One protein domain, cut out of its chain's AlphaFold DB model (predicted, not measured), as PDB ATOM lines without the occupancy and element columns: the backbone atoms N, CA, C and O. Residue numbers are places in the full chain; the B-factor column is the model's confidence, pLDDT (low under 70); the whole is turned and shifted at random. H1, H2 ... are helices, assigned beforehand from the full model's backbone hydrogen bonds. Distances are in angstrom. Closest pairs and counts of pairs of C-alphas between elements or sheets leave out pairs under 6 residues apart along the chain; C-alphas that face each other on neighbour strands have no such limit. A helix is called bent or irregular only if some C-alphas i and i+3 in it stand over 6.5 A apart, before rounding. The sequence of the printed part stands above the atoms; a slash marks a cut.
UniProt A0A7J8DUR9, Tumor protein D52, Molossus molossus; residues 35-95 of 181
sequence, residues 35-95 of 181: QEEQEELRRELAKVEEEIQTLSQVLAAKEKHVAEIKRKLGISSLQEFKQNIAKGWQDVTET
ATOM      1  N   GLN A  35     125.018 141.432 179.021       61.25
ATOM      2  CA  GLN A  35     124.433 142.613 179.669       61.25
ATOM      3  C   GLN A  35     123.018 142.329 180.222       61.25
ATOM      4  O   GLN A  35     122.640 142.858 181.268       61.25
ATOM      5  N   GLU A  36     122.282 141.424 179.572       69.62
ATOM      6  CA  GLU A  36     120.995 140.896 180.037       69.62
ATOM      7  C   GLU A  36     121.102 140.052 181.316       69.62
ATOM      8  O   GLU A  36     120.323 140.265 182.242       69.62
ATOM      9  N   GLU A  37     122.087 139.157 181.423       74.06
ATOM     10  CA  GLU A  37     122.326 138.344 182.627       74.06
ATOM     11  C   GLU A  37     122.709 139.231 183.819       74.06
ATOM     12  O   GLU A  37     122.268 139.011 184.946       74.06
ATOM     13  N   GLN A  38     123.491 140.289 183.586       73.31
ATOM     14  CA  GLN A  38     123.856 141.241 184.634       73.31
ATOM     15  C   GLN A  38     122.646 142.049 185.132       73.31
ATOM     16  O   GLN A  38     122.554 142.373 186.320       73.31
ATOM     17  N   GLU A  39     121.721 142.412 184.242       77.56
ATOM     18  CA  GLU A  39     120.471 143.073 184.617       77.56
ATOM     19  C   GLU A  39     119.498 142.127 185.326       77.56
ATOM     20  O   GLU A  39     118.848 142.545 186.286       77.56
ATOM     21  N   GLU A  40     119.416 140.863 184.911       81.69
ATOM     22  CA  GLU A  40     118.602 139.839 185.568       81.69
ATOM     23  C   GLU A  40     119.099 139.566 186.990       81.69
ATOM     24  O   GLU A  40     118.317 139.668 187.936       81.69
ATOM     25  N   LEU A  41     120.411 139.391 187.175       85.88
ATOM     26  CA  LEU A  41     121.024 139.242 188.497       85.88
ATOM     27  C   LEU A  41     120.743 140.440 189.410       85.88
ATOM     28  O   LEU A  41     120.520 140.262 190.606       85.88
ATOM     29  N   ARG A  42     120.703 141.670 188.876       83.94
ATOM     30  CA  ARG A  42     120.319 142.852 189.668       83.94
ATOM     31  C   ARG A  42     118.850 142.827 190.087       83.94
ATOM     32  O   ARG A  42     118.541 143.258 191.196       83.94
ATOM     33  N   ARG A  43     117.946 142.342 189.231       89.56
ATOM     34  CA  ARG A  43     116.519 142.202 189.571       89.56
ATOM     35  C   ARG A  43     116.301 141.103 190.602       89.56
ATOM     36  O   ARG A  43     115.540 141.305 191.544       89.56
ATOM     37  N   GLU A  44     116.969 139.967 190.440       90.62
ATOM     38  CA  GLU A  44     116.916 138.873 191.408       90.62
ATOM     39  C   GLU A  44     117.480 139.301 192.760       90.62
ATOM     40  O   GLU A  44     116.842 139.050 193.780       90.62
ATOM     41  N   LEU A  45     118.610 140.015 192.773       86.06
ATOM     42  CA  LEU A  45     119.181 140.583 193.993       86.06
ATOM     43  C   LEU A  45     118.161 141.476 194.712       86.06
ATOM     44  O   LEU A  45     117.885 141.249 195.885       86.06
ATOM     45  N   ALA A  46     117.551 142.431 194.002       89.44
ATOM     46  CA  ALA A  46     116.557 143.335 194.581       89.44
ATOM     47  C   ALA A  46     115.342 142.578 195.144       89.44
ATOM     48  O   ALA A  46     114.873 142.866 196.245       89.44
ATOM     49  N   LYS A  47     114.863 141.556 194.429       94.81
ATOM     50  CA  LYS A  47     113.760 140.706 194.889       94.81
ATOM     51  C   LYS A  47     114.129 139.921 196.150       94.81
ATOM     52  O   LYS A  47     113.345 139.872 197.093       94.81
ATOM     53  N   VAL A  48     115.318 139.322 196.187       95.69
ATOM     54  CA  VAL A  48     115.816 138.597 197.365       95.69
ATOM     55  C   VAL A  48     115.983 139.548 198.550       95.69
ATOM     56  O   VAL A  48     115.630 139.190 199.670       95.69
ATOM     57  N   GLU A  49     116.453 140.775 198.333       91.62
ATOM     58  CA  GLU A  49     116.543 141.802 199.375       91.62
ATOM     59  C   GLU A  49     115.162 142.183 199.940       91.62
ATOM     60  O   GLU A  49     115.007 142.283 201.161       91.62
ATOM     61  N   GLU A  50     114.139 142.329 199.094       95.38
ATOM     62  CA  GLU A  50     112.752 142.568 199.521       95.38
ATOM     63  C   GLU A  50     112.160 141.381 200.296       95.38
ATOM     64  O   GLU A  50     111.499 141.565 201.327       95.38
ATOM     65  N   GLU A  51     112.418 140.151 199.849       97.00
ATOM     66  CA  GLU A  51     112.022 138.936 200.562       97.00
ATOM     67  C   GLU A  51     112.720 138.851 201.926       97.00
ATOM     68  O   GLU A  51     112.056 138.595 202.929       97.00
ATOM     69  N   ILE A  52     114.023 139.149 202.010       94.88
ATOM     70  CA  ILE A  52     114.775 139.210 203.274       94.88
ATOM     71  C   ILE A  52     114.170 140.253 204.212       94.88
ATOM     72  O   ILE A  52     113.977 139.974 205.401       94.88
ATOM     73  N   GLN A  53     113.849 141.446 203.709       94.75
ATOM     74  CA  GLN A  53     113.214 142.485 204.516       94.75
ATOM     75  C   GLN A  53     111.848 142.033 205.029       94.75
ATOM     76  O   GLN A  53     111.564 142.146 206.224       94.75
ATOM     77  N   THR A  54     111.019 141.471 204.153       97.38
ATOM     78  CA  THR A  54     109.681 140.984 204.504       97.38
ATOM     79  C   THR A  54     109.759 139.851 205.522       97.38
ATOM     80  O   THR A  54     109.070 139.875 206.544       97.38
ATOM     81  N   LEU A  55     110.641 138.876 205.307       97.25
ATOM     82  CA  LEU A  55     110.867 137.771 206.232       97.25
ATOM     83  C   LEU A  55     111.389 138.268 207.580       97.25
ATOM     84  O   LEU A  55     110.925 137.784 208.609       97.25
ATOM     85  N   SER A  56     112.268 139.270 207.602       96.69
ATOM     86  CA  SER A  56     112.747 139.894 208.842       96.69
ATOM     87  C   SER A  56     111.611 140.559 209.621       96.69
ATOM     88  O   SER A  56     111.526 140.416 210.841       96.69
ATOM     89  N   GLN A  57     110.683 141.231 208.932       96.62
ATOM     90  CA  GLN A  57     109.494 141.813 209.562       96.62
ATOM     91  C   GLN A  57     108.564 140.731 210.127       96.62
ATOM     92  O   GLN A  57     108.098 140.843 211.265       96.62
ATOM     93  N   VAL A  58     108.316 139.660 209.366       98.06
ATOM     94  CA  VAL A  58     107.513 138.516 209.823       98.06
ATOM     95  C   VAL A  58     108.174 137.836 211.022       98.06
ATOM     96  O   VAL A  58     107.482 137.499 211.985       98.06
ATOM     97  N   LEU A  59     109.496 137.664 210.997       96.62
ATOM     98  CA  LEU A  59     110.273 137.090 212.091       96.62
ATOM     99  C   LEU A  59     110.121 137.938 213.355       96.62
ATOM    100  O   LEU A  59     109.687 137.414 214.377       96.62
ATOM    101  N   ALA A  60     110.349 139.251 213.265       92.94
ATOM    102  CA  ALA A  60     110.188 140.176 214.386       92.94
ATOM    103  C   ALA A  60     108.756 140.153 214.954       92.94
ATOM    104  O   ALA A  60     108.546 140.150 216.173       92.94
ATOM    105  N   ALA A  61     107.743 140.070 214.086       94.56
ATOM    106  CA  ALA A  61     106.356 139.915 214.509       94.56
ATOM    107  C   ALA A  61     106.127 138.591 215.260       94.56
ATOM    108  O   ALA A  61     105.427 138.574 216.280       94.56
ATOM    109  N   LYS A  62     106.734 137.486 214.807       95.06
ATOM    110  CA  LYS A  62     106.654 136.186 215.488       95.06
ATOM    111  C   LYS A  62     107.428 136.160 216.802       95.06
ATOM    112  O   LYS A  62     106.898 135.632 217.773       95.06
ATOM    113  N   GLU A  63     108.603 136.771 216.886       86.81
ATOM    114  CA  GLU A  63     109.371 136.912 218.131       86.81
ATOM    115  C   GLU A  63     108.571 137.664 219.197       86.81
ATOM    116  O   GLU A  63     108.461 137.211 220.338       86.81
ATOM    117  N   LYS A  64     107.914 138.760 218.803       90.62
ATOM    118  CA  LYS A  64     106.986 139.495 219.670       90.62
ATOM    119  C   LYS A  64     105.810 138.622 220.118       90.62
ATOM    120  O   LYS A  64     105.437 138.652 221.290       90.62
ATOM    121  N   HIS A  65     105.239 137.823 219.216       91.31
ATOM    122  CA  HIS A  65     104.156 136.887 219.539       91.31
ATOM    123  C   HIS A  65     104.597 135.813 220.538       91.31
ATOM    124  O   HIS A  65     103.877 135.504 221.487       91.31
ATOM    125  N   VAL A  66     105.798 135.269 220.356       88.44
ATOM    126  CA  VAL A  66     106.403 134.297 221.269       88.44
ATOM    127  C   VAL A  66     106.641 134.931 222.640       88.44
ATOM    128  O   VAL A  66     106.304 134.316 223.651       88.44
ATOM    129  N   ALA A  67     107.155 136.161 222.698       85.38
ATOM    130  CA  ALA A  67     107.341 136.889 223.953       85.38
ATOM    131  C   ALA A  67     106.011 137.116 224.696       85.38
ATOM    132  O   ALA A  67     105.932 136.905 225.906       85.38
ATOM    133  N   GLU A  68     104.949 137.472 223.974       87.00
ATOM    134  CA  GLU A  68     103.612 137.667 224.542       87.00
ATOM    135  C   GLU A  68     103.001 136.355 225.063       87.00
ATOM    136  O   GLU A  68     102.419 136.330 226.149       87.00
ATOM    137  N   ILE A  69     103.170 135.241 224.343       89.44
ATOM    138  CA  ILE A  69     102.738 133.912 224.805       89.44
ATOM    139  C   ILE A  69     103.519 133.500 226.061       89.44
ATOM    140  O   ILE A  69     102.909 133.072 227.040       89.44
ATOM    141  N   LYS A  70     104.846 133.684 226.081       87.06
ATOM    142  CA  LYS A  70     105.696 133.397 227.252       87.06
ATOM    143  C   LYS A  70     105.259 134.193 228.477       87.06
ATOM    144  O   LYS A  70     105.113 133.619 229.552       87.06
ATOM    145  N   ARG A  71     104.952 135.483 228.297       82.62
ATOM    146  CA  ARG A  71     104.397 136.351 229.344       82.62
ATOM    147  C   ARG A  71     103.070 135.813 229.883       82.62
ATOM    148  O   ARG A  71     102.905 135.738 231.096       82.62
ATOM    149  N   LYS A  72     102.141 135.414 229.005       85.50
ATOM    150  CA  LYS A  72     100.841 134.830 229.396       85.50
ATOM    151  C   LYS A  72     100.985 133.503 230.141       85.50
ATOM    152  O   LYS A  72     100.207 133.238 231.048       85.50
ATOM    153  N   LEU A  73     101.980 132.694 229.780       83.50
ATOM    154  CA  LEU A  73     102.283 131.416 230.429       83.50
ATOM    155  C   LEU A  73     103.136 131.562 231.702       83.50
ATOM    156  O   LEU A  73     103.471 130.560 232.326       83.50
ATOM    157  N   GLY A  74     103.507 132.786 232.096       77.31
ATOM    158  CA  GLY A  74     104.346 133.030 233.273       77.31
ATOM    159  C   GLY A  74     105.809 132.606 233.101       77.31
ATOM    160  O   GLY A  74     106.557 132.561 234.078       77.31
ATOM    161  N   ILE A  75     106.242 132.319 231.869       74.62
ATOM    162  CA  ILE A  75     107.633 132.006 231.546       74.62
ATOM    163  C   ILE A  75     108.419 133.313 231.646       74.62
ATOM    164  O   ILE A  75     108.343 134.185 230.780       74.62
ATOM    165  N   SER A  76     109.148 133.478 232.750       69.25
ATOM    166  CA  SER A  76     109.963 134.666 232.997       69.25
ATOM    167  C   SER A  76     111.021 134.822 231.902       69.25
ATOM    168  O   SER A  76     112.001 134.077 231.872       69.25
ATOM    169  N   SER A  77     110.868 135.831 231.040       66.88
ATOM    170  CA  SER A  77     111.785 136.141 229.927       66.88
ATOM    171  C   SER A  77     113.252 136.271 230.368       66.88
ATOM    172  O   SER A  77     114.168 135.976 229.604       66.88
ATOM    173  N   LEU A  78     113.484 136.646 231.631       71.94
ATOM    174  CA  LEU A  78     114.812 136.748 232.233       71.94
ATOM    175  C   LEU A  78     115.492 135.382 232.462       71.94
ATOM    176  O   LEU A  78     116.717 135.294 232.381       71.94
ATOM    177  N   GLN A  79     114.738 134.315 232.756       70.75
ATOM    178  CA  GLN A  79     115.310 132.975 232.939       70.75
ATOM    179  C   GLN A  79     115.709 132.341 231.609       70.75
ATOM    180  O   GLN A  79     116.791 131.763 231.517       70.75
ATOM    181  N   GLU A  80     114.893 132.501 230.569       73.31
ATOM    182  CA  GLU A  80     115.263 132.044 229.230       73.31
ATOM    183  C   GLU A  80     116.454 132.817 228.670       73.31
ATOM    184  O   GLU A  80     117.339 132.208 228.087       73.31
ATOM    185  N   PHE A  81     116.533 134.135 228.886       77.75
ATOM    186  CA  PHE A  81     117.700 134.923 228.482       77.75
ATOM    187  C   PHE A  81     118.983 134.429 229.161       77.75
ATOM    188  O   PHE A  81     119.981 134.183 228.486       77.75
ATOM    189  N   LYS A  82     118.945 134.198 230.482       77.94
ATOM    190  CA  LYS A  82     120.080 133.611 231.215       77.94
ATOM    191  C   LYS A  82     120.468 132.245 230.656       77.94
ATOM    192  O   LYS A  82     121.654 131.963 230.511       77.94
ATOM    193  N   GLN A  83     119.486 131.410 230.323       79.31
ATOM    194  CA  GLN A  83     119.740 130.070 229.807       79.31
ATOM    195  C   GLN A  83     120.223 130.075 228.345       79.31
ATOM    196  O   GLN A  83     121.100 129.288 228.007       79.31
ATOM    197  N   ASN A  84     119.719 130.973 227.497       80.75
ATOM    198  CA  ASN A  84     120.145 131.137 226.105       80.75
ATOM    199  C   ASN A  84     121.547 131.731 226.004       80.75
ATOM    200  O   ASN A  84     122.327 131.277 225.177       80.75
ATOM    201  N   ILE A  85     121.903 132.686 226.871       78.38
ATOM    202  CA  ILE A  85     123.285 133.167 226.959       78.38
ATOM    203  C   ILE A  85     124.198 132.062 227.470       78.38
ATOM    204  O   ILE A  85     125.234 131.840 226.863       78.38
ATOM    205  N   ALA A  86     123.824 131.340 228.530       78.50
ATOM    206  CA  ALA A  86     124.644 130.237 229.034       78.50
ATOM    207  C   ALA A  86     124.893 129.173 227.951       78.50
ATOM    208  O   ALA A  86     126.030 128.750 227.765       78.50
ATOM    209  N   LYS A  87     123.851 128.807 227.196       79.50
ATOM    210  CA  LYS A  87     123.948 127.875 226.068       79.50
ATOM    211  C   LYS A  87     124.766 128.441 224.913       79.50
ATOM    212  O   LYS A  87     125.661 127.757 224.456       79.50
ATOM    213  N   GLY A  88     124.531 129.681 224.481       78.19
ATOM    214  CA  GLY A  88     125.298 130.310 223.399       78.19
ATOM    215  C   GLY A  88     126.774 130.507 223.755       78.19
ATOM    216  O   GLY A  88     127.646 130.338 222.909       78.19
ATOM    217  N   TRP A  89     127.076 130.789 225.024       76.12
ATOM    218  CA  TRP A  89     128.451 130.832 225.516       76.12
ATOM    219  C   TRP A  89     129.071 129.434 225.511       76.12
ATOM    220  O   TRP A  89     130.190 129.280 225.038       76.12
ATOM    221  N   GLN A  90     128.344 128.405 225.958       77.31
ATOM    222  CA  GLN A  90     128.792 127.012 225.866       77.31
ATOM    223  C   GLN A  90     129.029 126.577 224.417       77.31
ATOM    224  O   GLN A  90     130.089 126.036 224.144       77.31
ATOM    225  N   ASP A  91     128.133 126.899 223.489       74.00
ATOM    226  CA  ASP A  91     128.224 126.526 222.070       74.00
ATOM    227  C   ASP A  91     129.473 127.130 221.403       74.00
ATOM    228  O   ASP A  91     130.248 126.459 220.714       74.00
ATOM    229  N   VAL A  92     129.757 128.402 221.703       64.62
ATOM    230  CA  VAL A  92     130.969 129.089 221.231       64.62
ATOM    231  C   VAL A  92     132.225 128.535 221.908       64.62
ATOM    232  O   VAL A  92     133.258 128.391 221.258       64.62
ATOM    233  N   THR A  93     132.144 128.167 223.189       60.09
ATOM    234  CA  THR A  93     133.275 127.586 223.934       60.09
ATOM    235  C   THR A  93     133.557 126.137 223.519       60.09
ATOM    236  O   THR A  93     134.701 125.686 223.554       60.09
ATOM    237  N   GLU A  94     132.531 125.391 223.109       59.81
ATOM    238  CA  GLU A  94     132.625 124.005 222.653       59.81
ATOM    239  C   GLU A  94     133.080 123.884 221.201       59.81
ATOM    240  O   GLU A  94     133.620 122.836 220.827       59.81
ATOM    241  N   THR A  95     132.953 124.966 220.426       66.00
ATOM    242  CA  THR A  95     133.427 125.050 219.045       66.00
ATOM    243  C   THR A  95     134.938 124.745 218.977       66.00
ATOM    244  O   THR A  95     135.741 125.352 219.699       66.00
TER     245      THR A  95
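This is residues 35 to 95 of the 181 residues of the protein "Tumor protein D52" of Molossus molossus (UniProt A0A7J8DUR9). A long helix, H1, and a helix about half its length in residues, H2, meet near their ends at a tight turn and make a lopsided V, with nothing packed between the two arms. H1 makes the longest axis, and H2 folds back from its far end at a steep tilt. The printed part has 61 residues with two named helices, H1 then H2, and no named strand; the class is all helix. It is extended, with a radius of gyration of the C-alphas of 19.1 A, and flat, spanning 56 by 34 by 9 A.

H1 takes residues 35 to 72, 38 residues, and measures 55.6 A from its first to its last C-alpha. It begins at C-alpha 35, (124.433, 142.613, 179.669), and ends at C-alpha 72, (100.841, 134.830, 229.396). A tight link of 4 residues, 73 to 76, follows. H2 takes residues 77 to 94, 18 residues and 25.2 A long, and ends at C-alpha 94, (132.625, 124.005, 222.653). Neither helix is bent.

H1 and H2 touch only at the corner by their link, and only just, with 3 pairs of C-alphas within 8 A. The closest C-alphas of the two are those of Lys 70 and Ser 77, 7.2 A apart. H1 touches H2 with residues 67 to 71 alone, and H2 touches H1 with residue 77 alone. Their lines stand at a steep tilt of 51 degrees, and they run opposite ways. Their centres are 26.1 A apart. Residues 35 to 66 of H1 stand free, and so do residues 81 to 95, of which 81 to 94 belong to H2. In H1 and H2 every O i to N i+4 pair is within hydrogen-bond range.

The two C-alphas farthest apart are those of Gln 35 and Gly 74, at 58.0 A. The first and last printed C-alphas, of Gln 35 and Thr 95, are 44.0 A apart. The printed part has no cut and no long link. The mean pLDDT of the printed part is 83.0; residues 35 to 36, 76 to 77 and 92 to 95 are under 70.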